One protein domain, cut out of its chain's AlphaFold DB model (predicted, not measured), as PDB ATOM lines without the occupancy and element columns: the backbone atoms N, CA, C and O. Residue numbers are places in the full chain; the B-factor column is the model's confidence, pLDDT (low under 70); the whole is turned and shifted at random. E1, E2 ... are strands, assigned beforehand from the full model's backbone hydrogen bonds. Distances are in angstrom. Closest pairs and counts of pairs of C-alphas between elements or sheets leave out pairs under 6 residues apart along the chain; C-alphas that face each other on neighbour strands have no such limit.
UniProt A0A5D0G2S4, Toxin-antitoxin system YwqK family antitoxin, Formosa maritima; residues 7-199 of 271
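What this domain is: This is residues 7 to 199 of the 271 residues of the protein "Toxin-antitoxin system YwqK family antitoxin" of Formosa maritima (UniProt A0A5D0G2S4). A twisted sheet of five strands, E14 to E18, makes one end of a row of three antiparallel sheets; the four-strand sheet E8 to E11 makes the middle, and the three-strand sheet E3 to E5 lies partly face to face with it, their strands crossed. Before each sheet in the chain comes a small two-strand hairpin, E1 and E2, E6 and E7, or E12 and E13, and residues 151 to 156 stick out as a free loop. The printed part has 193 residues with 18 named strands, E1 to E18 in order along the chain, and no named helix; its class is all strand. Each sheet's strands stand side by side in chain order. The whole is compact, with a radius of gyration of the C-alphas of 18.5 A, and spans 54 by 40 by 37 A.

Where its parts are: Find C-alpha 142 at (33.484, -0.027, 9.933), where the largest sheet begins with E14, residues 142 to 147. E15, residues 162 to 168, follows, then E16, residues 171 to 179, 21.3 A long, which bends by 84 degrees at residue 174. E17 takes residues 185 to 192, 20.9 A, and E18 takes residues 195 to 199, ending at C-alpha 199 at (14.192, 8.857, 8.911). Go back to residues 77 to 82 for E8, 88 to 95 for E9, 21.0 A, 98 to 106 for E10, 20.7 A, and 112 to 118 for E11; E10 bends by 90 degrees at residue 101. E3 is residues 29 to 34, E4 residues 40 to 47, 20.0 A, and E5 residues 50 to 52. The small hairpins are E1, residues 11 to 14, with E2, 17 to 20; E6, 59 to 62, with E7, 65 to 68; and E12, 124 to 127, with E13, 130 to 133. E1 begins at C-alpha 11, (54.993, -4.548, 35.107).

How they stand to each other: Start in E14 E15 E16 E17 E18, a meander, each strand the antiparallel neighbour of the one before; E14 and E18 are its edge strands. Look for N 144 and O 165, 2.8 A, between E14 and E15, and for N 176 and O 189, 2.9 A, between E16 and E17. E11 comes to E14 with the C-alphas of Ile 118 and Val 144 as the closest, 5.5 A. E8 E9 E10 E11 is also a meander; find N 103 and O 116, 2.8 A, between E10 and E11. With the meander E3 E4 E5 it forms a sandwich, two sheets face to face, whose strands stand at 83 degrees to each other. Its closest C-alphas between E4 and E8 are those of Ile 43 and Gly 77, 4.8 A. In E3 and E4, a hairpin, N 31 and O 44 are 2.8 A apart, within hydrogen-bond range. The closest C-alphas of E2 and E5 are those of Ile 17 and Lys 50, 5.5 A; those of E7 and E10 are Ile 65 and Arg 98, 5.5 A; those of E13 and E16 are Ile 130 and Lys 171, 5.6 A. E3, E4 and E5 are apart from E14, E15, E16, E17 and E18.

The domain as a whole: The two C-alphas farthest apart are those of Asp 23 and Gly 198, 59.1 A. The printed part has no cut. The one long link, 14 residues, joins E14 to E15, and within it residues 151 to 156 stand free. Outside the named strands, residues 54 to 55 pair in parallel with residues 79 to 80 of E8. The mean pLDDT of the printed part is 84.3; 27 residues are under 70, among them residues 35 to 40, 119 to 122 and 148 to 160.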
ATOM      1  N   ASN A   7      50.384   1.105  34.856       91.56
ATOM      2  CA  ASN A   7      50.757   1.054  33.439       91.56
ATOM      3  C   ASN A   7      51.422  -0.285  33.109       91.56
ATOM      4  O   ASN A   7      52.222  -0.819  33.877       91.56
ATOM      5  N   TYR A   8      51.157  -0.807  31.912       92.25
ATOM      6  CA  TYR A   8      51.784  -2.036  31.428       92.25
ATOM      7  C   TYR A   8      53.319  -1.923  31.371       92.25
ATOM      8  O   TYR A   8      54.035  -2.898  31.596       92.25
ATOM      9  N   SER A   9      53.844  -0.713  31.141       92.31
ATOM     10  CA  SER A   9      55.280  -0.414  31.213       92.31
ATOM     11  C   SER A   9      55.887  -0.664  32.592       92.31
ATOM     12  O   SER A   9      57.095  -0.892  32.679       92.31
ATOM     13  N   ASP A  10      55.077  -0.662  33.648       95.00
ATOM     14  CA  ASP A  10      55.515  -0.736  35.042       95.00
ATOM     15  C   ASP A  10      55.483  -2.171  35.578       95.00
ATOM     16  O   ASP A  10      55.913  -2.429  36.705       95.00
ATOM     17  N   ILE A  11      55.035  -3.130  34.759       96.12
ATOM     18  CA  ILE A  11      54.993  -4.548  35.107       96.12
ATOM     19  C   ILE A  11      56.022  -5.362  34.324       96.12
ATOM     20  O   ILE A  11      56.461  -5.010  33.228       96.12
ATOM     21  N   LYS A  12      56.416  -6.493  34.898       96.38
ATOM     22  CA  LYS A  12      57.262  -7.510  34.280       96.38
ATOM     23  C   LYS A  12      56.536  -8.845  34.351       96.38
ATOM     24  O   LYS A  12      56.112  -9.250  35.428       96.38
ATOM     25  N   ILE A  13      56.428  -9.539  33.222       95.06
ATOM     26  CA  ILE A  13      55.835 -10.878  33.167       95.06
ATOM     27  C   ILE A  13      56.959 -11.914  33.118       95.06
ATOM     28  O   ILE A  13      57.808 -11.868  32.230       95.06
ATOM     29  N   ILE A  14      56.965 -12.839  34.076       95.38
ATOM     30  CA  ILE A  14      57.886 -13.980  34.151       95.38
ATOM     31  C   ILE A  14      57.020 -15.228  34.273       95.38
ATOM     32  O   ILE A  14      56.170 -15.292  35.156       95.38
ATOM     33  N   ASP A  15      57.170 -16.182  33.354       93.44
ATOM     34  CA  ASP A  15      56.397 -17.433  33.343       93.44
ATOM     35  C   ASP A  15      54.875 -17.234  33.495       93.44
ATOM     36  O   ASP A  15      54.187 -17.972  34.199       93.44
ATOM     37  N   LYS A  16      54.335 -16.222  32.795       92.56
ATOM     38  CA  LYS A  16      52.914 -15.801  32.819       92.56
ATOM     39  C   LYS A  16      52.425 -15.221  34.154       92.56
ATOM     40  O   LYS A  16      51.221 -15.042  34.322       92.56
ATOM     41  N   ILE A  17      53.333 -14.901  35.071       96.56
ATOM     42  CA  ILE A  17      53.036 -14.182  36.309       96.56
ATOM     43  C   ILE A  17      53.541 -12.745  36.179       96.56
ATOM     44  O   ILE A  17      54.702 -12.509  35.845       96.56
ATOM     45  N   ALA A  18      52.650 -11.786  36.403       96.44
ATOM     46  CA  ALA A  18      52.928 -10.362  36.382       96.44
ATOM     47  C   ALA A  18      53.391  -9.872  37.757       96.44
ATOM     48  O   ALA A  18      52.738 -10.102  38.779       96.44
ATOM     49  N   TYR A  19      54.499  -9.140  37.746       97.56
ATOM     50  CA  TYR A  19      55.110  -8.506  38.906       97.56
ATOM     51  C   TYR A  19      55.256  -7.003  38.670       97.56
ATOM     52  O   TYR A  19      55.580  -6.592  37.555       97.56
ATOM     53  N   LEU A  20      55.077  -6.178  39.699       96.75
ATOM     54  CA  LEU A  20      55.445  -4.764  39.642       96.75
ATOM     55  C   LEU A  20      56.971  -4.647  39.531       96.75
ATOM     56  O   LEU A  20      57.705  -5.225  40.328       96.75
ATOM     57  N   LYS A  21      57.481  -3.872  38.567       96.88
ATOM     58  CA  LYS A  21      58.935  -3.708  38.361       96.88
ATOM     59  C   LYS A  21      59.644  -3.075  39.556       96.88
ATOM     60  O   LYS A  21      60.826  -3.338  39.756       96.88
ATOM     61  N   ARG A  22      58.941  -2.231  40.316       95.44
ATOM     62  CA  ARG A  22      59.517  -1.444  41.416       95.44
ATOM     63  C   ARG A  22      59.981  -2.298  42.600       95.44
ATOM     64  O   ARG A  22      60.963  -1.952  43.242       95.44
ATOM     65  N   ASP A  23      59.270  -3.384  42.894       95.88
ATOM     66  CA  ASP A  23      59.445  -4.168  44.126       95.88
ATOM     67  C   ASP A  23      59.280  -5.682  43.917       95.88
ATOM     68  O   ASP A  23      59.408  -6.452  44.865       95.88
ATOM     69  N   MET A  24      59.018  -6.122  42.681       96.12
ATOM     70  CA  MET A  24      58.747  -7.516  42.327       96.12
ATOM     71  C   MET A  24      57.561  -8.134  43.086       96.12
ATOM     72  O   MET A  24      57.459  -9.357  43.177       96.12
ATOM     73  N   SER A  25      56.642  -7.321  43.614       96.56
ATOM     74  CA  SER A  25      55.383  -7.806  44.182       96.56
ATOM     75  C   SER A  25      54.417  -8.259  43.084       96.56
ATOM     76  O   SER A  25      54.500  -7.815  41.937       96.56
ATOM     77  N   LEU A  26      53.509  -9.177  43.416       97.25
ATOM     78  CA  LEU A  26      52.507  -9.682  42.476       97.25
ATOM     79  C   LEU A  26      51.501  -8.589  42.114       97.25
ATOM     80  O   LEU A  26      50.980  -7.897  42.987       97.25
ATOM     81  N   VAL A  27      51.190  -8.472  40.825       96.25
ATOM     82  CA  VAL A  27      50.215  -7.489  40.342       96.25
ATOM     83  C   VAL A  27      48.796  -7.936  40.694       96.25
ATOM     84  O   VAL A  27      48.373  -9.033  40.322       96.25
ATOM     85  N   THR A  28      48.041  -7.061  41.356       93.81
ATOM     86  CA  THR A  28      46.598  -7.206  41.582       93.81
ATOM     87  C   THR A  28      45.920  -5.878  41.256       93.81
ATOM     88  O   THR A  28      46.312  -4.851  41.802       93.81
ATOM     89  N   GLY A  29      44.920  -5.904  40.375       89.12
ATOM     90  CA  GLY A  29      44.210  -4.717  39.892       89.12
ATOM     91  C   GLY A  29      44.220  -4.582  38.369       89.12
ATOM     92  O   GLY A  29      44.576  -5.519  37.648       89.12
ATOM     93  N   GLU A  30      43.807  -3.411  37.893       89.62
ATOM     94  CA  GLU A  30      43.746  -3.073  36.471       89.62
ATOM     95  C   GLU A  30      45.104  -2.579  35.963       89.62
ATOM     96  O   GLU A  30      45.666  -1.596  36.452       89.62
ATOM     97  N   VAL A  31      45.630  -3.286  34.963       90.56
ATOM     98  CA  VAL A  31      46.833  -2.916  34.225       90.56
ATOM     99  C   VAL A  31      46.436  -2.428  32.849       90.56
ATOM    100  O   VAL A  31      45.804  -3.143  32.073       90.56
ATOM    101  N   VAL A  32      46.875  -1.227  32.520       86.38
ATOM    102  CA  VAL A  32      46.513  -0.545  31.290       86.38
ATOM    103  C   VAL A  32      47.702  -0.546  30.343       86.38
ATOM    104  O   VAL A  32      48.764   0.001  30.643       86.38
ATOM    105  N   ASN A  33      47.527  -1.160  29.179       82.44
ATOM    106  CA  ASN A  33      48.426  -0.968  28.053       82.44
ATOM    107  C   ASN A  33      47.981   0.278  27.290       82.44
ATOM    108  O   ASN A  33      46.783   0.461  27.070       82.44
ATOM    109  N   ARG A  34      48.937   1.123  26.903       77.50
ATOM    110  CA  ARG A  34      48.679   2.370  26.194       77.50
ATOM    111  C   ARG A  34      49.417   2.412  24.868       77.50
ATOM    112  O   ARG A  34      50.523   1.891  24.742       77.50
ATOM    113  N   PHE A  35      48.832   3.093  23.894       63.53
ATOM    114  CA  PHE A  35      49.555   3.506  22.698       63.53
ATOM    115  C   PHE A  35      50.655   4.517  23.046       63.53
ATOM    116  O   PHE A  35      50.656   5.132  24.113       63.53
ATOM    117  N   SER A  36      51.581   4.736  22.110       67.56
ATOM    118  CA  SER A  36      52.690   5.696  22.250       67.56
ATOM    119  C   SER A  36      52.242   7.141  22.507       67.56
ATOM    120  O   SER A  36      53.016   7.941  23.018       67.56
ATOM    121  N   ASN A  37      50.996   7.470  22.175       58.34
ATOM    122  CA  ASN A  37      50.359   8.764  22.413       58.34
ATOM    123  C   ASN A  37      49.587   8.839  23.750       58.34
ATOM    124  O   ASN A  37      48.938   9.847  24.007       58.34
ATOM    125  N   GLY A  38      49.660   7.806  24.601       63.97
ATOM    126  CA  GLY A  38      49.087   7.797  25.953       63.97
ATOM    127  C   GLY A  38      47.677   7.205  26.081       63.97
ATOM    128  O   GLY A  38      47.201   7.039  27.204       63.97
ATOM    129  N   TYR A  39      47.019   6.828  24.985       61.47
ATOM    130  CA  TYR A  39      45.647   6.297  25.003       61.47
ATOM    131  C   TYR A  39      45.552   4.841  25.433       61.47
ATOM    132  O   TYR A  39      46.463   4.072  25.145       61.47
ATOM    133  N   ILE A  40      44.452   4.448  26.086       67.25
ATOM    134  CA  ILE A  40      44.251   3.068  26.550       67.25
ATOM    135  C   ILE A  40      44.024   2.148  25.351       67.25
ATOM    136  O   ILE A  40      43.036   2.252  24.636       67.25
ATOM    137  N   GLN A  41      44.934   1.199  25.163       70.94
ATOM    138  CA  GLN A  41      44.814   0.142  24.168       70.94
ATOM    139  C   GLN A  41      44.060  -1.067  24.723       70.94
ATOM    140  O   GLN A  41      43.149  -1.592  24.088       70.94
ATOM    141  N   PHE A  42      44.454  -1.525  25.910       74.69
ATOM    142  CA  PHE A  42      43.858  -2.679  26.572       74.69
ATOM    143  C   PHE A  42      43.871  -2.472  28.078       74.69
ATOM    144  O   PHE A  42      44.849  -1.962  28.625       74.69
ATOM    145  N   ILE A  43      42.823  -2.952  28.742       79.69
ATOM    146  CA  ILE A  43      42.825  -3.127  30.191       79.69
ATOM    147  C   ILE A  43      42.869  -4.617  30.493       79.69
ATOM    148  O   ILE A  43      42.059  -5.409  30.008       79.69
ATOM    149  N   HIS A  44      43.850  -4.988  31.296       86.50
ATOM    150  CA  HIS A  44      44.077  -6.332  31.778       86.50
ATOM    151  C   HIS A  44      43.782  -6.354  33.272       86.50
ATOM    152  O   HIS A  44      44.362  -5.582  34.030       86.50
ATOM    153  N   ASN A  45      42.919  -7.260  33.717       89.06
ATOM    154  CA  ASN A  45      42.727  -7.473  35.146       89.06
ATOM    155  C   ASN A  45      43.723  -8.504  35.627       89.06
ATOM    156  O   ASN A  45      43.812  -9.581  35.043       89.06
ATOM    157  N   PHE A  46      44.414  -8.227  36.720       91.94
ATOM    158  CA  PHE A  46      45.274  -9.198  37.376       91.94
ATOM    159  C   PHE A  46      44.801  -9.469  38.799       91.94
ATOM    160  O   PHE A  46      44.311  -8.583  39.499       91.94
ATOM    161  N   LYS A  47      44.981 -10.713  39.236       93.19
ATOM    162  CA  LYS A  47      44.842 -11.123  40.629       93.19
ATOM    163  C   LYS A  47      45.997 -12.043  40.980       93.19
ATOM    164  O   LYS A  47      46.182 -13.076  40.334       93.19
ATOM    165  N   ASP A  48      46.769 -11.657  41.988       95.19
ATOM    166  CA  ASP A  48      47.933 -12.401  42.477       95.19
ATOM    167  C   ASP A  48      48.919 -12.730  41.337       95.19
ATOM    168  O   ASP A  48      49.415 -13.848  41.191       95.19
ATOM    169  N   GLY A  49      49.148 -11.738  40.471       93.19
ATOM    170  CA  GLY A  49      50.024 -11.800  39.304       93.19
ATOM    171  C   GLY A  49      49.460 -12.575  38.113       93.19
ATOM    172  O   GLY A  49      50.092 -12.610  37.061       93.19
ATOM    173  N   LYS A  50      48.274 -13.180  38.214       94.50
ATOM    174  CA  LYS A  50      47.645 -13.898  37.098       94.50
ATOM    175  C   LYS A  50      46.602 -13.030  36.421       94.50
ATOM    176  O   LYS A  50      45.756 -12.447  37.094       94.50
ATOM    177  N   GLU A  51      46.640 -12.983  35.095       90.75
ATOM    178  CA  GLU A  51      45.610 -12.297  34.319       90.75
ATOM    179  C   GLU A  51      44.262 -13.014  34.497       90.75
ATOM    180  O   GLU A  51      44.135 -14.223  34.274       90.75
ATOM    181  N   VAL A  52      43.255 -12.259  34.917       90.69
ATOM    182  CA  VAL A  52      41.881 -12.702  35.097       90.69
ATOM    183  C   VAL A  52      41.092 -12.307  33.859       90.69
ATOM    184  O   VAL A  52      40.872 -11.131  33.579       90.69
ATOM    185  N   VAL A  53      40.634 -13.317  33.131       89.81
ATOM    186  CA  VAL A  53      39.690 -13.156  32.023       89.81
ATOM    187  C   VAL A  53      38.285 -13.377  32.556       89.81
ATOM    188  O   VAL A  53      38.005 -14.412  33.166       89.81
ATOM    189  N   VAL A  54      37.393 -12.425  32.304       89.81
ATOM    190  CA  VAL A  54      35.981 -12.583  32.652       89.81
ATOM    191  C   VAL A  54      35.323 -13.436  31.568       89.81
ATOM    192  O   VAL A  54      35.521 -13.227  30.366       89.81
ATOM    193  N   LYS A  55      34.563 -14.454  31.977       92.38
ATOM    194  CA  LYS A  55      33.890 -15.329  31.017       92.38
ATOM    195  C   LYS A  55      32.620 -14.648  30.538       92.38
ATOM    196  O   LYS A  55      31.847 -14.135  31.341       92.38
ATOM    197  N   ARG A  56      32.344 -14.729  29.237       91.94
ATOM    198  CA  ARG A  56      31.124 -14.177  28.630       91.94
ATOM    199  C   ARG A  56      29.847 -14.597  29.363       91.94
ATOM    200  O   ARG A  56      28.930 -13.797  29.517       91.94
ATOM    201  N   GLN A  57      29.793 -15.852  29.802       91.75
ATOM    202  CA  GLN A  57      28.654 -16.431  30.516       91.75
ATOM    203  C   GLN A  57      28.416 -15.825  31.907       91.75
ATOM    204  O   GLN A  57      27.317 -15.985  32.430       91.75
ATOM    205  N   ASP A  58      29.395 -15.126  32.483       91.69
ATOM    206  CA  ASP A  58      29.301 -14.487  33.801       91.69
ATOM    207  C   ASP A  58      28.815 -13.027  33.685       91.69
ATOM    208  O   ASP A  58      28.690 -12.322  34.685       91.69
ATOM    209  N   ILE A  59      28.509 -12.578  32.463       91.25
ATOM    210  CA  ILE A  59      28.085 -11.215  32.139       91.25
ATOM    211  C   ILE A  59      26.603 -11.200  31.767       91.25
ATOM    212  O   ILE A  59      26.129 -12.052  31.009       91.25
ATOM    213  N   VAL A  60      25.877 -10.203  32.262       90.06
ATOM    214  CA  VAL A  60      24.588  -9.777  31.711       90.06
ATOM    215  C   VAL A  60      24.810  -8.492  30.924       90.06
ATOM    216  O   VAL A  60      25.526  -7.605  31.378       90.06
ATOM    217  N   ILE A  61      24.238  -8.425  29.724       84.94
ATOM    218  CA  ILE A  61      24.218  -7.197  28.934       84.94
ATOM    219  C   ILE A  61      22.794  -6.682  28.994       84.94
ATOM    220  O   ILE A  61      21.879  -7.358  28.524       84.94
ATOM    221  N   PHE A  62      22.619  -5.514  29.592       73.50
ATOM    222  CA  PHE A  62      21.358  -4.795  29.561       73.50
ATOM    223  C   PHE A  62      21.592  -3.508  28.793       73.50
ATOM    224  O   PHE A  62      22.507  -2.761  29.115       73.50
ATOM    225  N   SER A  63      20.829  -3.333  27.718       65.50
ATOM    226  CA  SER A  63      20.873  -2.168  26.832       65.50
ATOM    227  C   SER A  63      22.230  -1.854  26.152       65.50
ATOM    228  O   SER A  63      22.289  -1.007  25.273       65.50
ATOM    229  N   GLY A  64      23.290  -2.629  26.397       66.00
ATOM    230  CA  GLY A  64      24.619  -2.419  25.795       66.00
ATOM    231  C   GLY A  64      25.761  -2.416  26.814       66.00
ATOM    232  O   GLY A  64      26.927  -2.459  26.415       66.00
ATOM    233  N   ILE A  65      25.411  -2.434  28.099       70.06
ATOM    234  CA  ILE A  65      26.290  -2.362  29.252       70.06
ATOM    235  C   ILE A  65      26.387  -3.761  29.832       70.06
ATOM    236  O   ILE A  65      25.409  -4.373  30.270       70.06
ATOM    237  N   ALA A  66      27.609  -4.264  29.833       84.38
ATOM    238  CA  ALA A  66      28.006  -5.485  30.489       84.38
ATOM    239  C   ALA A  66      28.215  -5.238  31.986       84.38
ATOM    240  O   ALA A  66      29.080  -4.461  32.393       84.38
ATOM    241  N   SER A  67      27.479  -5.973  32.814       88.56
ATOM    242  CA  SER A  67      27.755  -6.100  34.245       88.56
ATOM    243  C   SER A  67      27.971  -7.561  34.632       88.56
ATOM    244  O   SER A  67      27.486  -8.489  33.974       88.56
ATOM    245  N   LEU A  68      28.741  -7.786  35.696       89.25
ATOM    246  CA  LEU A  68      28.905  -9.114  36.279       89.25
ATOM    247  C   LEU A  68      27.581  -9.565  36.897       89.25
ATOM    248  O   LEU A  68      27.054  -8.895  37.790       89.25
ATOM    249  N   LYS A  69      27.094 -10.742  36.482       87.44
ATOM    250  CA  LYS A  69      25.816 -11.321  36.933       87.44
ATOM    251  C   LYS A  69      25.678 -11.363  38.452       87.44
ATOM    252  O   LYS A  69      24.597 -11.134  38.975       87.44
ATOM    253  N   GLU A  70      26.769 -11.664  39.149       86.06
ATOM    254  CA  GLU A  70      26.759 -11.885  40.597       86.06
ATOM    255  C   GLU A  70      26.943 -10.610  41.424       86.06
ATOM    256  O   GLU A  70      26.733 -10.645  42.634       86.06
ATOM    257  N   LYS A  71      27.396  -9.503  40.819       77.75
ATOM    258  CA  LYS A  71      27.882  -8.344  41.589       77.75
ATOM    259  C   LYS A  71      27.308  -6.992  41.183       77.75
ATOM    260  O   LYS A  71      27.622  -6.025  41.857       77.75
ATOM    261  N   ALA A  72      26.482  -6.901  40.137       76.12
ATOM    262  CA  ALA A  72      25.995  -5.616  39.610       76.12
ATOM    263  C   ALA A  72      27.127  -4.577  39.409       76.12
ATOM    264  O   ALA A  72      26.924  -3.374  39.526       76.12
ATOM    265  N   VAL A  73      28.340  -5.063  39.120       84.19
ATOM    266  CA  VAL A  73      29.537  -4.257  38.854       84.19
ATOM    267  C   VAL A  73      29.758  -4.238  37.349       84.19
ATOM    268  O   VAL A  73      29.678  -5.288  36.705       84.19
ATOM    269  N   LEU A  74      30.038  -3.055  36.801       83.00
ATOM    270  CA  LEU A  74      30.371  -2.883  35.392       83.00
ATOM    271  C   LEU A  74      31.621  -3.683  35.035       83.00
ATOM    272  O   LEU A  74      32.599  -3.721  35.777       83.00
ATOM    273  N   VAL A  75      31.578  -4.345  33.888       85.81
ATOM    274  CA  VAL A  75      32.685  -5.176  33.433       85.81
ATOM    275  C   VAL A  75      33.780  -4.286  32.858       85.81
ATOM    276  O   VAL A  75      33.563  -3.601  31.864       85.81
ATOM    277  N   THR A  76      34.973  -4.355  33.431       82.38
ATOM    278  CA  THR A  76      36.193  -3.816  32.827       82.38
ATOM    279  C   THR A  76      37.159  -4.965  32.569       82.38
ATOM    280  O   THR A  76      37.215  -5.916  33.345       82.38
ATOM    281  N   GLY A  77      37.884  -4.912  31.453       83.44
ATOM    282  CA  GLY A  77      38.941  -5.833  31.054       83.44
ATOM    283  C   GLY A  77      38.557  -6.883  30.008       83.44
ATOM    284  O   GLY A  77      37.504  -6.830  29.366       83.44
ATOM    285  N   LYS A  78      39.476  -7.831  29.793       88.31
ATOM    286  CA  LYS A  78      39.390  -8.822  28.713       88.31
ATOM    287  C   LYS A  78      38.322  -9.885  28.965       88.31
ATOM    288  O   LYS A  78      38.296 -10.535  30.015       88.31
ATOM    289  N   ILE A  79      37.503 -10.121  27.943       92.50
ATOM    290  CA  ILE A  79      36.437 -11.121  27.905       92.50
ATOM    291  C   ILE A  79      36.774 -12.221  26.925       92.50
ATOM    292  O   ILE A  79      37.319 -11.977  25.848       92.50
ATOM    293  N   ARG A  80      36.387 -13.441  27.293       95.69
ATOM    294  CA  ARG A  80      36.362 -14.582  26.383       95.69
ATOM    295  C   ARG A  80      35.055 -15.351  26.508       95.69
ATOM    296  O   ARG A  80      34.532 -15.540  27.608       95.69
ATOM    297  N   GLY A  81      34.539 -15.795  25.372       94.81
ATOM    298  CA  GLY A  81      33.439 -16.746  25.272       94.81
ATOM    299  C   GLY A  81      33.900 -18.001  24.546       94.81
ATOM    300  O   GLY A  81      34.798 -17.952  23.707       94.81
ATOM    301  N   TRP A  82      33.289 -19.136  24.873       96.38
ATOM    302  CA  TRP A  82      33.635 -20.432  24.296       96.38
ATOM    303  C   TRP A  82      32.391 -21.133  23.772       96.38
ATOM    304  O   TRP A  82      31.310 -21.055  24.358       96.38
ATOM    305  N   TRP A  83      32.571 -21.873  22.687       95.12
ATOM    306  CA  TRP A  83      31.604 -22.842  22.208       95.12
ATOM    307  C   TRP A  83      31.462 -23.990  23.211       95.12
ATOM    308  O   TRP A  83      32.370 -24.282  23.990       95.12
ATOM    309  N   LYS A  84      30.342 -24.721  23.143       94.12
ATOM    310  CA  LYS A  84      30.100 -25.902  23.998       94.12
ATOM    311  C   LYS A  84      31.201 -26.968  23.896       94.12
ATOM    312  O   LYS A  84      31.380 -27.739  24.827       94.12
ATOM    313  N   ASN A  85      31.920 -27.016  22.773       93.81
ATOM    314  CA  ASN A  85      33.041 -27.933  22.550       93.81
ATOM    315  C   ASN A  85      34.377 -27.436  23.145       93.81
ATOM    316  O   ASN A  85      35.402 -28.074  22.930       93.81
ATOM    317  N   GLY A  86      34.385 -26.304  23.858       93.25
ATOM    318  CA  GLY A  86      35.569 -25.724  24.493       93.25
ATOM    319  C   GLY A  86      36.436 -24.858  23.578       93.25
ATOM    320  O   GLY A  86      37.420 -24.289  24.050       93.25
ATOM    321  N   GLN A  87      36.096 -24.716  22.293       95.12
ATOM    322  CA  GLN A  87      36.810 -23.805  21.397       95.12
ATOM    323  C   GLN A  87      36.443 -22.346  21.674       95.12
ATOM    324  O   GLN A  87      35.311 -22.050  22.055       95.12
ATOM    325  N   LEU A  88      37.399 -21.432  21.482       96.06
ATOM    326  CA  LEU A  88      37.163 -19.994  21.624       96.06
ATOM    327  C   LEU A  88      36.104 -19.556  20.604       96.06
ATOM    328  O   LEU A  88      36.226 -19.872  19.425       96.06
ATOM    329  N   ALA A  89      35.062 -18.877  21.073       95.88
ATOM    330  CA  ALA A  89      33.964 -18.373  20.251       95.88
ATOM    331  C   ALA A  89      34.081 -16.869  20.025       95.88
ATOM    332  O   ALA A  89      33.813 -16.382  18.930       95.88
ATOM    333  N   GLU A  90      34.501 -16.133  21.052       95.06
ATOM    334  CA  GLU A  90      34.673 -14.688  20.984       95.06
ATOM    335  C   GLU A  90      35.737 -14.217  21.973       95.06
ATOM    336  O   GLU A  90      35.941 -14.826  23.031       95.06
ATOM    337  N   GLU A  91      36.388 -13.107  21.652       94.06
ATOM    338  CA  GLU A  91      37.178 -12.348  22.610       94.06
ATOM    339  C   GLU A  91      37.129 -10.855  22.289       94.06
ATOM    340  O   GLU A  91      37.053 -10.454  21.128       94.06
ATOM    341  N   GLY A  92      37.213 -10.046  23.337       88.69
ATOM    342  CA  GLY A  92      37.233  -8.593  23.241       88.69
ATOM    343  C   GLY A  92      37.467  -7.969  24.609       88.69
ATOM    344  O   GLY A  92      37.692  -8.682  25.590       88.69
ATOM    345  N   THR A  93      37.416  -6.646  24.684       84.56
ATOM    346  CA  THR A  93      37.613  -5.903  25.934       84.56
ATOM    347  C   THR A  93      36.365  -5.097  26.240       84.56
ATOM    348  O   THR A  93      35.751  -4.532  25.333       84.56
ATOM    349  N   TYR A  94      35.988  -5.054  27.515       82.56
ATOM    350  CA  TYR A  94      35.050  -4.061  28.021       82.56
ATOM    351  C   TYR A  94      35.787  -3.013  28.863       82.56
ATOM    352  O   TYR A  94      36.775  -3.328  29.520       82.56
ATOM    353  N   PHE A  95      35.296  -1.783  28.869       77.62
ATOM    354  CA  PHE A  95      35.710  -0.711  29.767       77.62
ATOM    355  C   PHE A  95      34.457  -0.091  30.381       77.62
ATOM    356  O   PHE A  95      33.579   0.354  29.642       77.62
ATOM    357  N   HIS A  96      34.323  -0.152  31.711       75.25
ATOM    358  CA  HIS A  96      33.121   0.268  32.445       75.25
ATOM    359  C   HIS A  96      31.818  -0.211  31.789       75.25
ATOM    360  O   HIS A  96      30.870   0.534  31.558       75.25
ATOM    361  N   GLY A  97      31.783  -1.500  31.466       79.00
ATOM    362  CA  GLY A  97      30.625  -2.162  30.897       79.00
ATOM    363  C   GLY A  97      30.447  -1.959  29.399       79.00
ATOM    364  O   GLY A  97      29.533  -2.554  28.842       79.00
ATOM    365  N   ARG A  98      31.331  -1.247  28.686       77.88
ATOM    366  CA  ARG A  98      31.194  -1.060  27.226       77.88
ATOM    367  C   ARG A  98      32.312  -1.683  26.415       77.88
ATOM    368  O   ARG A  98      33.470  -1.627  26.794       77.88
ATOM    369  N   SER A  99      31.949  -2.308  25.304       79.38
ATOM    370  CA  SER A  99      32.874  -2.978  24.395       79.38
ATOM    371  C   SER A  99      33.820  -1.962  23.745       79.38
ATOM    372  O   SER A  99      33.340  -1.005  23.139       79.38
ATOM    373  N   VAL A 100      35.131  -2.183  23.830       74.69
ATOM    374  CA  VAL A 100      36.169  -1.315  23.249       74.69
ATOM    375  C   VAL A 100      37.233  -2.139  22.526       74.69
ATOM    376  O   VAL A 100      37.498  -3.293  22.880       74.69
ATOM    377  N   GLY A 101      37.866  -1.536  21.518       74.44
ATOM    378  CA  GLY A 101      38.968  -2.139  20.776       74.44
ATOM    379  C   GLY A 101      38.516  -3.227  19.802       74.44
ATOM    380  O   GLY A 101      37.415  -3.191  19.259       74.44
ATOM    381  N   VAL A 102      39.394  -4.195  19.543       78.00
ATOM    382  CA  VAL A 102      39.146  -5.241  18.544       78.00
ATOM    383  C   VAL A 102      38.400  -6.423  19.159       78.00
ATOM    384  O   VAL A 102      38.930  -7.119  20.027       78.00
ATOM    385  N   TRP A 103      37.198  -6.671  18.654       87.12
ATOM    386  CA  TRP A 103      36.378  -7.843  18.924       87.12
ATOM    387  C   TRP A 103      36.570  -8.886  17.834       87.12
ATOM    388  O   TRP A 103      36.548  -8.579  16.647       87.12
ATOM    389  N   ARG A 104      36.780 -10.138  18.231       90.88
ATOM    390  CA  ARG A 104      36.991 -11.253  17.305       90.88
ATOM    391  C   ARG A 104      36.002 -12.358  17.584       90.88
ATOM    392  O   ARG A 104      35.760 -12.682  18.746       90.88
ATOM    393  N   HIS A 105      35.507 -12.974  16.519       93.50
ATOM    394  CA  HIS A 105      34.578 -14.093  16.593       93.50
ATOM    395  C   HIS A 105      35.073 -15.256  15.744       93.50
ATOM    396  O   HIS A 105      35.474 -15.076  14.594       93.50
ATOM    397  N   TRP A 106      35.000 -16.462  16.296       97.19
ATOM    398  CA  TRP A 106      35.418 -17.697  15.638       97.19
ATOM    399  C   TRP A 106      34.250 -18.670  15.538       97.19
ATOM    400  O   TRP A 106      33.408 -18.736  16.434       97.19
ATOM    401  N   ASP A 107      34.200 -19.467  14.473       95.94
ATOM    402  CA  ASP A 107      33.260 -20.584  14.396       95.94
ATOM    403  C   ASP A 107      33.638 -21.725  15.353       95.94
ATOM    404  O   ASP A 107      34.691 -21.741  15.993       95.94
ATOM    405  N   ARG A 108      32.755 -22.726  15.430       96.00
ATOM    406  CA  ARG A 108      32.928 -23.929  16.256       96.00
ATOM    407  C   ARG A 108      34.080 -24.848  15.826       96.00
ATOM    408  O   ARG A 108      34.178 -25.946  16.381       96.00
ATOM    409  N   PHE A 109      34.840 -24.471  14.799       95.69
ATOM    410  CA  PHE A 109      36.031 -25.167  14.317       95.69
ATOM    411  C   PHE A 109      37.312 -24.336  14.517       95.69
ATOM    412  O   PHE A 109      38.399 -24.824  14.209       95.69
ATOM    413  N   GLY A 110      37.203 -23.117  15.060       93.19
ATOM    414  CA  GLY A 110      38.322 -22.222  15.340       93.19
ATOM    415  C   GLY A 110      38.713 -21.328  14.163       93.19
ATOM    416  O   GLY A 110      39.769 -20.698  14.208       93.19
ATOM    417  N   LYS A 111      37.894 -21.245  13.107       95.69
ATOM    418  CA  LYS A 111      38.124 -20.312  11.998       95.69
ATOM    419  C   LYS A 111      37.608 -18.927  12.382       95.69
ATOM    420  O   LYS A 111      36.471 -18.804  12.826       95.69
ATOM    421  N   LEU A 112      38.427 -17.891  12.189       93.50
ATOM    422  CA  LEU A 112      38.011 -16.500  12.389       93.50
ATOM    423  C   LEU A 112      36.895 -16.153  11.389       93.50
ATOM    424  O   LEU A 112      37.081 -16.281  10.177       93.50
ATOM    425  N   CYS A 113      35.744 -15.746  11.912       90.75
ATOM    426  CA  CYS A 113      34.537 -15.425  11.153       90.75
ATOM    427  C   CYS A 113      34.353 -13.926  10.967       90.75
ATOM    428  O   CYS A 113      33.935 -13.494   9.896       90.75
ATOM    429  N   SER A 114      34.657 -13.141  12.000       82.75
ATOM    430  CA  SER A 114      34.583 -11.686  11.944       82.75
ATOM    431  C   SER A 114      35.575 -11.044  12.903       82.75
ATOM    432  O   SER A 114      35.939 -11.608  13.939       82.75
ATOM    433  N   GLU A 115      36.007  -9.846  12.524       80.88
ATOM    434  CA  GLU A 115      36.735  -8.916  13.371       80.88
ATOM    435  C   GLU A 115      35.981  -7.583  13.332       80.88
ATOM    436  O   GLU A 115      35.759  -7.015  12.262       80.88
ATOM    437  N   GLU A 116      35.530  -7.123  14.493       76.75
ATOM    438  CA  GLU A 116      34.845  -5.851  14.674       76.75
ATOM    439  C   GLU A 116      35.787  -4.920  15.426       76.75
ATOM    440  O   GLU A 116      36.150  -5.171  16.574       76.75
ATOM    441  N   ILE A 117      36.220  -3.844  14.779       69.44
ATOM    442  CA  ILE A 117      37.011  -2.824  15.459       69.44
ATOM    443  C   ILE A 117      36.014  -1.835  16.036       69.44
ATOM    444  O   ILE A 117      35.431  -1.055  15.296       69.44
ATOM    445  N   ILE A 118      35.805  -1.883  17.345       71.38
ATOM    446  CA  ILE A 118      35.050  -0.862  18.059       71.38
ATOM    447  C   ILE A 118      36.050   0.229  18.395       71.38
ATOM    448  O   ILE A 118      36.722   0.215  19.430       71.38
ATOM    449  N   ILE A 119      36.225   1.104  17.409       65.69
ATOM    450  CA  ILE A 119      37.210   2.167  17.455       65.69
ATOM    451  C   ILE A 119      36.697   3.237  18.413       65.69
ATOM    452  O   ILE A 119      35.621   3.786  18.186       65.69
ATOM    453  N   ASP A 120      37.466   3.527  19.457       65.12
ATOM    454  CA  ASP A 120      37.237   4.717  20.273       65.12
ATOM    455  C   ASP A 120      37.721   5.960  19.509       65.12
ATOM    456  O   ASP A 120      38.718   5.895  18.781       65.12
ATOM    457  N   SER A 121      37.051   7.090  19.716       63.97
ATOM    458  CA  SER A 121      37.405   8.443  19.263       63.97
ATOM    459  C   SER A 121      38.909   8.759  19.353       63.97
ATOM    460  O   SER A 121      39.476   9.435  18.491       63.97
ATOM    461  N   GLU A 122      39.604   8.196  20.342       65.88
ATOM    462  CA  GLU A 122      41.042   8.356  20.562       65.88
ATOM    463  C   GLU A 122      41.930   7.789  19.440       65.88
ATOM    464  O   GLU A 122      43.076   8.219  19.282       65.88
ATOM    465  N   HIS A 123      41.419   6.872  18.620       73.69
ATOM    466  CA  HIS A 123      42.159   6.180  17.557       73.69
ATOM    467  C   HIS A 123      41.904   6.754  16.173       73.69
ATOM    468  O   HIS A 123      42.525   6.308  15.204       73.69
ATOM    469  N   ILE A 124      40.998   7.723  16.070       82.62
ATOM    470  CA  ILE A 124      40.649   8.346  14.804       82.62
ATOM    471  C   ILE A 124      41.011   9.817  14.797       82.62
ATOM    472  O   ILE A 124      40.926  10.516  15.802       82.62
ATOM    473  N   ILE A 125      41.442  10.298  13.644       88.12
ATOM    474  CA  ILE A 125      41.627  11.720  13.394       88.12
ATOM    475  C   ILE A 125      40.713  12.123  12.251       88.12
ATOM    476  O   ILE A 125      40.574  11.398  11.266       88.12
ATOM    477  N   ARG A 126      40.066  13.274  12.402       91.44
ATOM    478  CA  ARG A 126      39.216  13.860  11.371       91.44
ATOM    479  C   ARG A 126      39.987  14.995  10.716       91.44
ATOM    480  O   ARG A 126      40.380  15.936  11.397       91.44
ATOM    481  N   ILE A 127      40.221  14.887   9.413       92.56
ATOM    482  CA  ILE A 127      40.894  15.906   8.600       92.56
ATOM    483  C   ILE A 127      39.961  16.209   7.433       92.56
ATOM    484  O   ILE A 127      39.603  15.301   6.685       92.56
ATOM    485  N   ASP A 128      39.513  17.461   7.328       92.31
ATOM    486  CA  ASP A 128      38.603  17.939   6.275       92.31
ATOM    487  C   ASP A 128      37.334  17.080   6.098       92.31
ATOM    488  O   ASP A 128      36.886  16.793   4.989       92.31
ATOM    489  N   GLY A 129      36.749  16.641   7.217       89.38
ATOM    490  CA  GLY A 129      35.532  15.818   7.223       89.38
ATOM    491  C   GLY A 129      35.746  14.349   6.844       89.38
ATOM    492  O   GLY A 129      34.770  13.617   6.693       89.38
ATOM    493  N   ILE A 130      36.999  13.907   6.706       94.94
ATOM    494  CA  ILE A 130      37.368  12.510   6.476       94.94
ATOM    495  C   ILE A 130      38.019  11.938   7.733       94.94
ATOM    496  O   ILE A 130      38.899  12.555   8.334       94.94
ATOM    497  N   THR A 131      37.582  10.747   8.121       92.81
ATOM    498  CA  THR A 131      38.043  10.033   9.307       92.81
ATOM    499  C   THR A 131      39.115   9.008   8.942       92.81
ATOM    500  O   THR A 131      38.888   8.101   8.136       92.81
ATOM    501  N   TYR A 132      40.270   9.120   9.589       89.06
ATOM    502  CA  TYR A 132      41.430   8.255   9.398       89.06
ATOM    503  C   TYR A 132      41.787   7.529  10.692       89.06
ATOM    504  O   TYR A 132      41.618   8.089  11.775       89.06
ATOM    505  N   LEU A 133      42.343   6.322  10.593       83.81
ATOM    506  CA  LEU A 133      43.023   5.679  11.713       83.81
ATOM    507  C   LEU A 133      44.315   6.447  12.019       83.81
ATOM    508  O   LEU A 133      45.168   6.608  11.151       83.81
ATOM    509  N   LYS A 134      44.500   6.893  13.266       82.31
ATOM    510  CA  LYS A 134      45.692   7.660  13.683       82.31
ATOM    511  C   LYS A 134      47.007   6.898  13.492       82.31
ATOM    512  O   LYS A 134      48.048   7.526  13.353       82.31
ATOM    513  N   HIS A 135      46.977   5.565  13.552       69.94
ATOM    514  CA  HIS A 135      48.184   4.734  13.524       69.94
ATOM    515  C   HIS A 135      48.868   4.717  12.149       69.94
ATOM    516  O   HIS A 135      50.091   4.769  12.076       69.94
ATOM    517  N   ASP A 136      48.092   4.628  11.069       76.81
ATOM    518  CA  ASP A 136      48.613   4.439   9.710       76.81
ATOM    519  C   ASP A 136      47.993   5.379   8.670       76.81
ATOM    520  O   ASP A 136      48.309   5.279   7.485       76.81
ATOM    521  N   MET A 137      47.130   6.302   9.103       85.38
ATOM    522  CA  MET A 137      46.407   7.242   8.248       85.38
ATOM    523  C   MET A 137      45.537   6.567   7.180       85.38
ATOM    524  O   MET A 137      45.167   7.201   6.193       85.38
ATOM    525  N   SER A 138      45.178   5.295   7.356       87.31
ATOM    526  CA  SER A 138      44.207   4.634   6.487       87.31
ATOM    527  C   SER A 138      42.789   5.143   6.758       87.31
ATOM    528  O   SER A 138      42.462   5.608   7.853       87.31
ATOM    529  N   LEU A 139      41.932   5.086   5.740       89.88
ATOM    530  CA  LEU A 139      40.543   5.522   5.843       89.88
ATOM    531  C   LEU A 139      39.735   4.563   6.716       89.88
ATOM    532  O   LEU A 139      39.712   3.356   6.470       89.88
ATOM    533  N   VAL A 140      38.997   5.106   7.682       88.50
ATOM    534  CA  VAL A 140      38.153   4.279   8.546       88.50
ATOM    535  C   VAL A 140      37.009   3.672   7.737       88.50
ATOM    536  O   VAL A 140      36.245   4.375   7.075       88.50
ATOM    537  N   THR A 141      36.874   2.351   7.812       88.31
ATOM    538  CA  THR A 141      35.719   1.609   7.297       88.31
ATOM    539  C   THR A 141      35.270   0.629   8.371       88.31
ATOM    540  O   THR A 141      36.061  -0.197   8.815       88.31
ATOM    541  N   GLY A 142      34.017   0.732   8.804       83.94
ATOM    542  CA  GLY A 142      33.484  -0.027   9.933       83.94
ATOM    543  C   GLY A 142      32.783   0.863  10.953       83.94
ATOM    544  O   GLY A 142      32.463   2.016  10.674       83.94
ATOM    545  N   LYS A 143      32.508   0.316  12.134       85.12
ATOM    546  CA  LYS A 143      31.802   1.022  13.205       85.12
ATOM    547  C   LYS A 143      32.792   1.674  14.165       85.12
ATOM    548  O   LYS A 143      33.694   1.020  14.664       85.12
ATOM    549  N   VAL A 144      32.595   2.948  14.457       83.62
ATOM    550  CA  VAL A 144      33.309   3.684  15.506       83.62
ATOM    551  C   VAL A 144      32.326   3.882  16.647       83.62
ATOM    552  O   VAL A 144      31.193   4.292  16.397       83.62
ATOM    553  N   ARG A 145      32.733   3.587  17.883       79.50
ATOM    554  CA  ARG A 145      31.931   3.868  19.076       79.50
ATOM    555  C   ARG A 145      32.678   4.880  19.924       79.50
ATOM    556  O   ARG A 145      33.726   4.574  20.473       79.50
ATOM    557  N   GLU A 146      32.126   6.075  20.025       76.81
ATOM    558  CA  GLU A 146      32.714   7.185  20.759       76.81
ATOM    559  C   GLU A 146      31.996   7.354  22.094       76.81
ATOM    560  O   GLU A 146      30.762   7.306  22.164       76.81
ATOM    561  N   TRP A 147      32.770   7.564  23.154       70.75
ATOM    562  CA  TRP A 147      32.252   8.179  24.366       70.75
ATOM    563  C   TRP A 147      32.220   9.693  24.167       70.75
ATOM    564  O   TRP A 147      33.190  10.284  23.703       70.75
ATOM    565  N   ARG A 148      31.094  10.321  24.492       61.94
ATOM    566  CA  ARG A 148      30.858  11.762  24.336       61.94
ATOM    567  C   ARG A 148      30.966  12.545  25.652       61.94
ATOM    568  O   ARG A 148      30.586  13.710  25.680       61.94
ATOM    569  N   GLY A 149      31.408  11.930  26.749       54.94
ATOM    570  CA  GLY A 149      31.286  12.552  28.068       54.94
ATOM    571  C   GLY A 149      32.261  13.701  28.369       54.94
ATOM    572  O   GLY A 149      33.359  13.789  27.828       54.94
ATOM    573  N   ASP A 150      31.783  14.569  29.264       46.56
ATOM    574  CA  ASP A 150      32.353  15.790  29.861       46.56
ATOM    575  C   ASP A 150      32.495  17.077  29.016       46.56
ATOM    576  O   ASP A 150      32.783  18.129  29.586       46.56
ATOM    577  N   GLU A 151      32.144  17.105  27.725       42.56
ATOM    578  CA  GLU A 151      32.029  18.372  26.958       42.56
ATOM    579  C   GLU A 151      30.613  18.982  26.989       42.56
ATOM    580  O   GLU A 151      30.043  19.370  25.968       42.56
ATOM    581  N   GLY A 152      30.023  19.081  28.182       41.50
ATOM    582  CA  GLY A 152      28.666  19.607  28.327       41.50
ATOM    583  C   GLY A 152      28.221  19.824  29.764       41.50
ATOM    584  O   GLY A 152      27.147  19.375  30.145       41.50
ATOM    585  N   ILE A 153      28.998  20.540  30.583       38.25
ATOM    586  CA  ILE A 153      28.475  21.122  31.835       38.25
ATOM    587  C   ILE A 153      27.552  22.293  31.480       38.25
ATOM    588  O   ILE A 153      27.848  23.410  31.851       38.25
ATOM    589  N   TRP A 154      26.493  22.055  30.711       36.28
ATOM    590  CA  TRP A 154      25.245  22.811  30.597       36.28
ATOM    591  C   TRP A 154      24.301  21.864  29.831       36.28
ATOM    592  O   TRP A 154      24.716  21.303  28.825       36.28
ATOM    593  N   TYR A 155      23.060  21.701  30.306       42.09
ATOM    594  CA  TYR A 155      21.944  20.933  29.707       42.09
ATOM    595  C   TYR A 155      21.771  19.447  30.134       42.09
ATOM    596  O   TYR A 155      22.244  18.537  29.476       42.09
ATOM    597  N   GLY A 156      20.973  19.226  31.198       43.47
ATOM    598  CA  GLY A 156      19.989  18.124  31.319       43.47
ATOM    599  C   GLY A 156      20.448  16.693  31.674       43.47
ATOM    600  O   GLY A 156      21.402  16.160  31.132       43.47
ATOM    601  N   ALA A 157      19.700  16.018  32.557       41.97
ATOM    602  CA  ALA A 157      19.817  14.571  32.787       41.97
ATOM    603  C   ALA A 157      19.147  13.785  31.638       41.97
ATOM    604  O   ALA A 157      17.983  14.049  31.330       41.97
ATOM    605  N   GLY A 158      19.850  12.809  31.042       52.12
ATOM    606  CA  GLY A 158      19.329  11.934  29.973       52.12
ATOM    607  C   GLY A 158      19.993  12.074  28.594       52.12
ATOM    608  O   GLY A 158      19.502  11.477  27.633       52.12
ATOM    609  N   GLU A 159      21.084  12.834  28.479       62.22
ATOM    610  CA  GLU A 159      21.810  13.040  27.220       62.22
ATOM    611  C   GLU A 159      22.610  11.803  26.771       62.22
ATOM    612  O   GLU A 159      23.073  11.010  27.599       62.22
ATOM    613  N   PRO A 160      22.804  11.616  25.451       59.22
ATOM    614  CA  PRO A 160      23.576  10.506  24.943       59.22
ATOM    615  C   PRO A 160      25.059  10.647  25.290       59.22
ATOM    616  O   PRO A 160      25.777  11.476  24.735       59.22
ATOM    617  N   LEU A 161      25.532   9.764  26.158       70.12
ATOM    618  CA  LEU A 161      26.933   9.646  26.537       70.12
ATOM    619  C   LEU A 161      27.758   8.878  25.511       70.12
ATOM    620  O   LEU A 161      28.982   8.899  25.577       70.12
ATOM    621  N   PHE A 162      27.114   8.168  24.587       75.75
ATOM    622  CA  PHE A 162      27.807   7.332  23.620       75.75
ATOM    623  C   PHE A 162      27.157   7.411  22.259       75.75
ATOM    624  O   PHE A 162      25.935   7.503  22.138       75.75
ATOM    625  N   GLU A 163      27.989   7.303  21.236       85.25
ATOM    626  CA  GLU A 163      27.568   7.303  19.850       85.25
ATOM    627  C   GLU A 163      28.265   6.180  19.088       85.25
ATOM    628  O   GLU A 163      29.469   5.999  19.201       85.25
ATOM    629  N   GLU A 164      27.508   5.421  18.303       87.62
ATOM    630  CA  GLU A 164      28.035   4.496  17.303       87.62
ATOM    631  C   GLU A 164      27.806   5.123  15.930       87.62
ATOM    632  O   GLU A 164      26.679   5.501  15.598       87.62
ATOM    633  N   ILE A 165      28.863   5.246  15.133       90.75
ATOM    634  CA  ILE A 165      28.835   5.795  13.776       90.75
ATOM    635  C   ILE A 165      29.450   4.765  12.838       90.75
ATOM    636  O   ILE A 165      30.557   4.279  13.068       90.75
ATOM    637  N   THR A 166      28.751   4.436  11.757       92.00
ATOM    638  CA  THR A 166      29.322   3.607  10.692       92.00
ATOM    639  C   THR A 166      30.039   4.497   9.685       92.00
ATOM    640  O   THR A 166      29.464   5.462   9.190       92.00
ATOM    641  N   TYR A 167      31.283   4.157   9.367       92.94
ATOM    642  CA  TYR A 167      32.098   4.808   8.354       92.94
ATOM    643  C   TYR A 167      32.344   3.878   7.165       92.94
ATOM    644  O   TYR A 167      32.486   2.661   7.312       92.94
ATOM    645  N   LYS A 168      32.468   4.472   5.982       93.56
ATOM    646  CA  LYS A 168      32.986   3.845   4.770       93.56
ATOM    647  C   LYS A 168      33.945   4.820   4.109       93.56
ATOM    648  O   LYS A 168      33.558   5.952   3.832       93.56
ATOM    649  N   GLU A 169      35.179   4.384   3.871       93.88
ATOM    650  CA  GLU A 169      36.216   5.216   3.239       93.88
ATOM    651  C   GLU A 169      36.367   6.584   3.937       93.88
ATOM    652  O   GLU A 169      36.475   7.635   3.311       93.88
ATOM    653  N   GLY A 170      36.325   6.562   5.272       93.44
ATOM    654  CA  GLY A 170      36.478   7.728   6.134       93.44
ATOM    655  C   GLY A 170      35.259   8.648   6.215       93.44
ATOM    656  O   GLY A 170      35.285   9.594   6.994       93.44
ATOM    657  N   LYS A 171      34.172   8.382   5.484       96.62
ATOM    658  CA  LYS A 171      32.921   9.155   5.568       96.62
ATOM    659  C   LYS A 171      31.850   8.404   6.335       96.62
ATOM    660  O   LYS A 171      31.751   7.186   6.223       96.62
ATOM    661  N   GLU A 172      31.009   9.130   7.060       95.56
ATOM    662  CA  GLU A 172      29.844   8.553   7.737       95.56
ATOM    663  C   GLU A 172      28.902   7.939   6.696       95.56
ATOM    664  O   GLU A 172      28.424   8.613   5.781       95.56
ATOM    665  N   ASN A 173      28.682   6.634   6.782       96.69
ATOM    666  CA  ASN A 173      27.910   5.883   5.807       96.69
ATOM    667  C   ASN A 173      27.325   4.633   6.468       96.69
ATOM    668  O   ASN A 173      28.037   3.675   6.767       96.69
ATOM    669  N   GLY A 174      26.017   4.659   6.697       96.00
ATOM    670  CA  GLY A 174      25.278   3.625   7.400       96.00
ATOM    671  C   GLY A 174      24.650   4.128   8.701       96.00
ATOM    672  O   GLY A 174      24.427   5.329   8.872       96.00
ATOM    673  N   PRO A 175      24.300   3.205   9.609       95.62
ATOM    674  CA  PRO A 175      23.629   3.540  10.857       95.62
ATOM    675  C   PRO A 175      24.468   4.441  11.768       95.62
ATOM    676  O   PRO A 175      25.683   4.261  11.898       95.62
ATOM    677  N   ASN A 176      23.774   5.350  12.448       93.88
ATOM    678  CA  ASN A 176      24.274   6.139  13.563       93.88
ATOM    679  C   ASN A 176      23.280   6.068  14.721       93.88
ATOM    680  O   ASN A 176      22.078   6.248  14.525       93.88
ATOM    681  N   LYS A 177      23.771   5.766  15.918       92.75
ATOM    682  CA  LYS A 177      22.944   5.555  17.107       92.75
ATOM    683  C   LYS A 177      23.579   6.210  18.315       92.75
ATOM    684  O   LYS A 177      24.802   6.245  18.411       92.75
ATOM    685  N   ARG A 178      22.752   6.712  19.231       88.12
ATOM    686  CA  ARG A 178      23.218   7.344  20.465       88.12
ATOM    687  C   ARG A 178      22.447   6.862  21.679       88.12
ATOM    688  O   ARG A 178      21.224   6.719  21.613       88.12
ATOM    689  N   TRP A 179      23.162   6.673  22.779       84.19
ATOM    690  CA  TRP A 179      22.642   6.125  24.030       84.19
ATOM    691  C   TRP A 179      23.141   6.920  25.225       84.19
ATOM    692  O   TRP A 179      24.256   7.440  25.182       84.19
ATOM    693  N   ASP A 180      22.340   6.984  26.282       76.19
ATOM    694  CA  ASP A 180      22.723   7.604  27.554       76.19
ATOM    695  C   ASP A 180      23.570   6.669  28.455       76.19
ATOM    696  O   ASP A 180      24.093   5.636  28.012       76.19
ATOM    697  N   ASP A 181      23.760   7.061  29.718       71.00
ATOM    698  CA  ASP A 181      24.469   6.300  30.762       71.00
ATOM    699  C   ASP A 181      23.769   4.995  31.120       71.00
ATOM    700  O   ASP A 181      24.439   4.021  31.456       71.00
ATOM    701  N   ASN A 182      22.443   4.974  31.021       71.19
ATOM    702  CA  ASN A 182      21.595   3.815  31.270       71.19
ATOM    703  C   ASN A 182      21.386   2.959  30.012       71.19
ATOM    704  O   ASN A 182      20.558   2.045  30.019       71.19
ATOM    705  N   ASP A 183      22.125   3.264  28.938       73.38
ATOM    706  CA  ASP A 183      22.010   2.667  27.611       73.38
ATOM    707  C   ASP A 183      20.616   2.759  26.970       73.38
ATOM    708  O   ASP A 183      20.271   2.039  26.027       73.38
ATOM    709  N   GLN A 184      19.792   3.679  27.439       83.50
ATOM    710  CA  GLN A 184      18.553   3.978  26.767       83.50
ATOM    711  C   GLN A 184      18.884   4.653  25.433       83.50
ATOM    712  O   GLN A 184      19.618   5.643  25.373       83.50
ATOM    713  N   LEU A 185      18.350   4.108  24.336       87.19
ATOM    714  CA  LEU A 185      18.498   4.708  23.010       87.19
ATOM    715  C   LEU A 185      17.850   6.097  23.029       87.19
ATOM    716  O   LEU A 185      16.678   6.222  23.380       87.19
ATOM    717  N   ARG A 186      18.612   7.126  22.650       88.81
ATOM    718  CA  ARG A 186      18.169   8.530  22.562       88.81
ATOM    719  C   ARG A 186      18.011   9.002  21.133       88.81
ATOM    720  O   ARG A 186      17.204   9.885  20.855       88.81
ATOM    721  N   PHE A 187      18.760   8.394  20.222       93.19
ATOM    722  CA  PHE A 187      18.739   8.750  18.818       93.19
ATOM    723  C   PHE A 187      19.111   7.556  17.946       93.19
ATOM    724  O   PHE A 187      20.052   6.823  18.261       93.19
ATOM    725  N   GLU A 188      18.435   7.415  16.812       96.25
ATOM    726  CA  GLU A 188      18.916   6.598  15.703       96.25
ATOM    727  C   GLU A 188      18.668   7.283  14.359       96.25
ATOM    728  O   GLU A 188      17.676   7.981  14.166       96.25
ATOM    729  N   GLY A 189      19.574   7.077  13.412       97.31
ATOM    730  CA  GLY A 189      19.477   7.633  12.073       97.31
ATOM    731  C   GLY A 189      20.420   6.937  11.106       97.31
ATOM    732  O   GLY A 189      21.182   6.037  11.471       97.31
ATOM    733  N   ILE A 190      20.361   7.356   9.847       97.62
ATOM    734  CA  ILE A 190      21.224   6.843   8.784       97.62
ATOM    735  C   ILE A 190      22.020   8.008   8.199       97.62
ATOM    736  O   ILE A 190      21.494   9.101   7.975       97.62
ATOM    737  N   TRP A 191      23.296   7.760   7.943       97.50
ATOM    738  CA  TRP A 191      24.162   8.631   7.165       97.50
ATOM    739  C   TRP A 191      24.448   7.997   5.812       97.50
ATOM    740  O   TRP A 191      24.510   6.776   5.675       97.50
ATOM    741  N   LYS A 192      24.632   8.831   4.800       97.75
ATOM    742  CA  LYS A 192      25.061   8.434   3.468       97.75
ATOM    743  C   LYS A 192      26.095   9.445   2.992       97.75
ATOM    744  O   LYS A 192      25.781  10.620   2.828       97.75
ATOM    745  N   ASP A 193      27.327   8.981   2.821       95.75
ATOM    746  CA  ASP A 193      28.460   9.770   2.324       95.75
ATOM    747  C   ASP A 193      28.686  11.097   3.077       95.75
ATOM    748  O   ASP A 193      28.947  12.140   2.476       95.75
ATOM    749  N   GLY A 194      28.589  11.055   4.409       95.88
ATOM    750  CA  GLY A 194      28.780  12.207   5.294       95.88
ATOM    751  C   GLY A 194      27.549  13.104   5.448       95.88
ATOM    752  O   GLY A 194      27.649  14.176   6.036       95.88
ATOM    753  N   LYS A 195      26.386  12.698   4.925       96.94
ATOM    754  CA  LYS A 195      25.131  13.457   5.028       96.94
ATOM    755  C   LYS A 195      24.027  12.643   5.688       96.94
ATOM    756  O   LYS A 195      23.913  11.443   5.451       96.94
ATOM    757  N   LYS A 196      23.166  13.301   6.469       97.44
ATOM    758  CA  LYS A 196      21.960  12.670   7.022       97.44
ATOM    759  C   LYS A 196      21.050  12.168   5.898       97.44
ATOM    760  O   LYS A 196      20.836  12.865   4.904       97.44
ATOM    761  N   TYR A 197      20.505  10.971   6.075       98.38
ATOM    762  CA  TYR A 197      19.635  10.304   5.115       98.38
ATOM    763  C   TYR A 197      18.567   9.464   5.829       98.38
ATOM    764  O   TYR A 197      18.801   8.940   6.916       98.38
ATOM    765  N   GLY A 198      17.407   9.293   5.196       98.06
ATOM    766  CA  GLY A 198      16.308   8.496   5.735       98.06
ATOM    767  C   GLY A 198      15.659   9.137   6.962       98.06
ATOM    768  O   GLY A 198      15.845  10.319   7.233       98.06
ATOM    769  N   VAL A 199      14.874   8.361   7.707       98.25
ATOM    770  CA  VAL A 199      14.192   8.857   8.911       98.25
ATOM    771  C   VAL A 199      15.132   8.773  10.106       98.25
ATOM    772  O   VAL A 199      15.642   7.702  10.432       98.25
TER     773      VAL A 199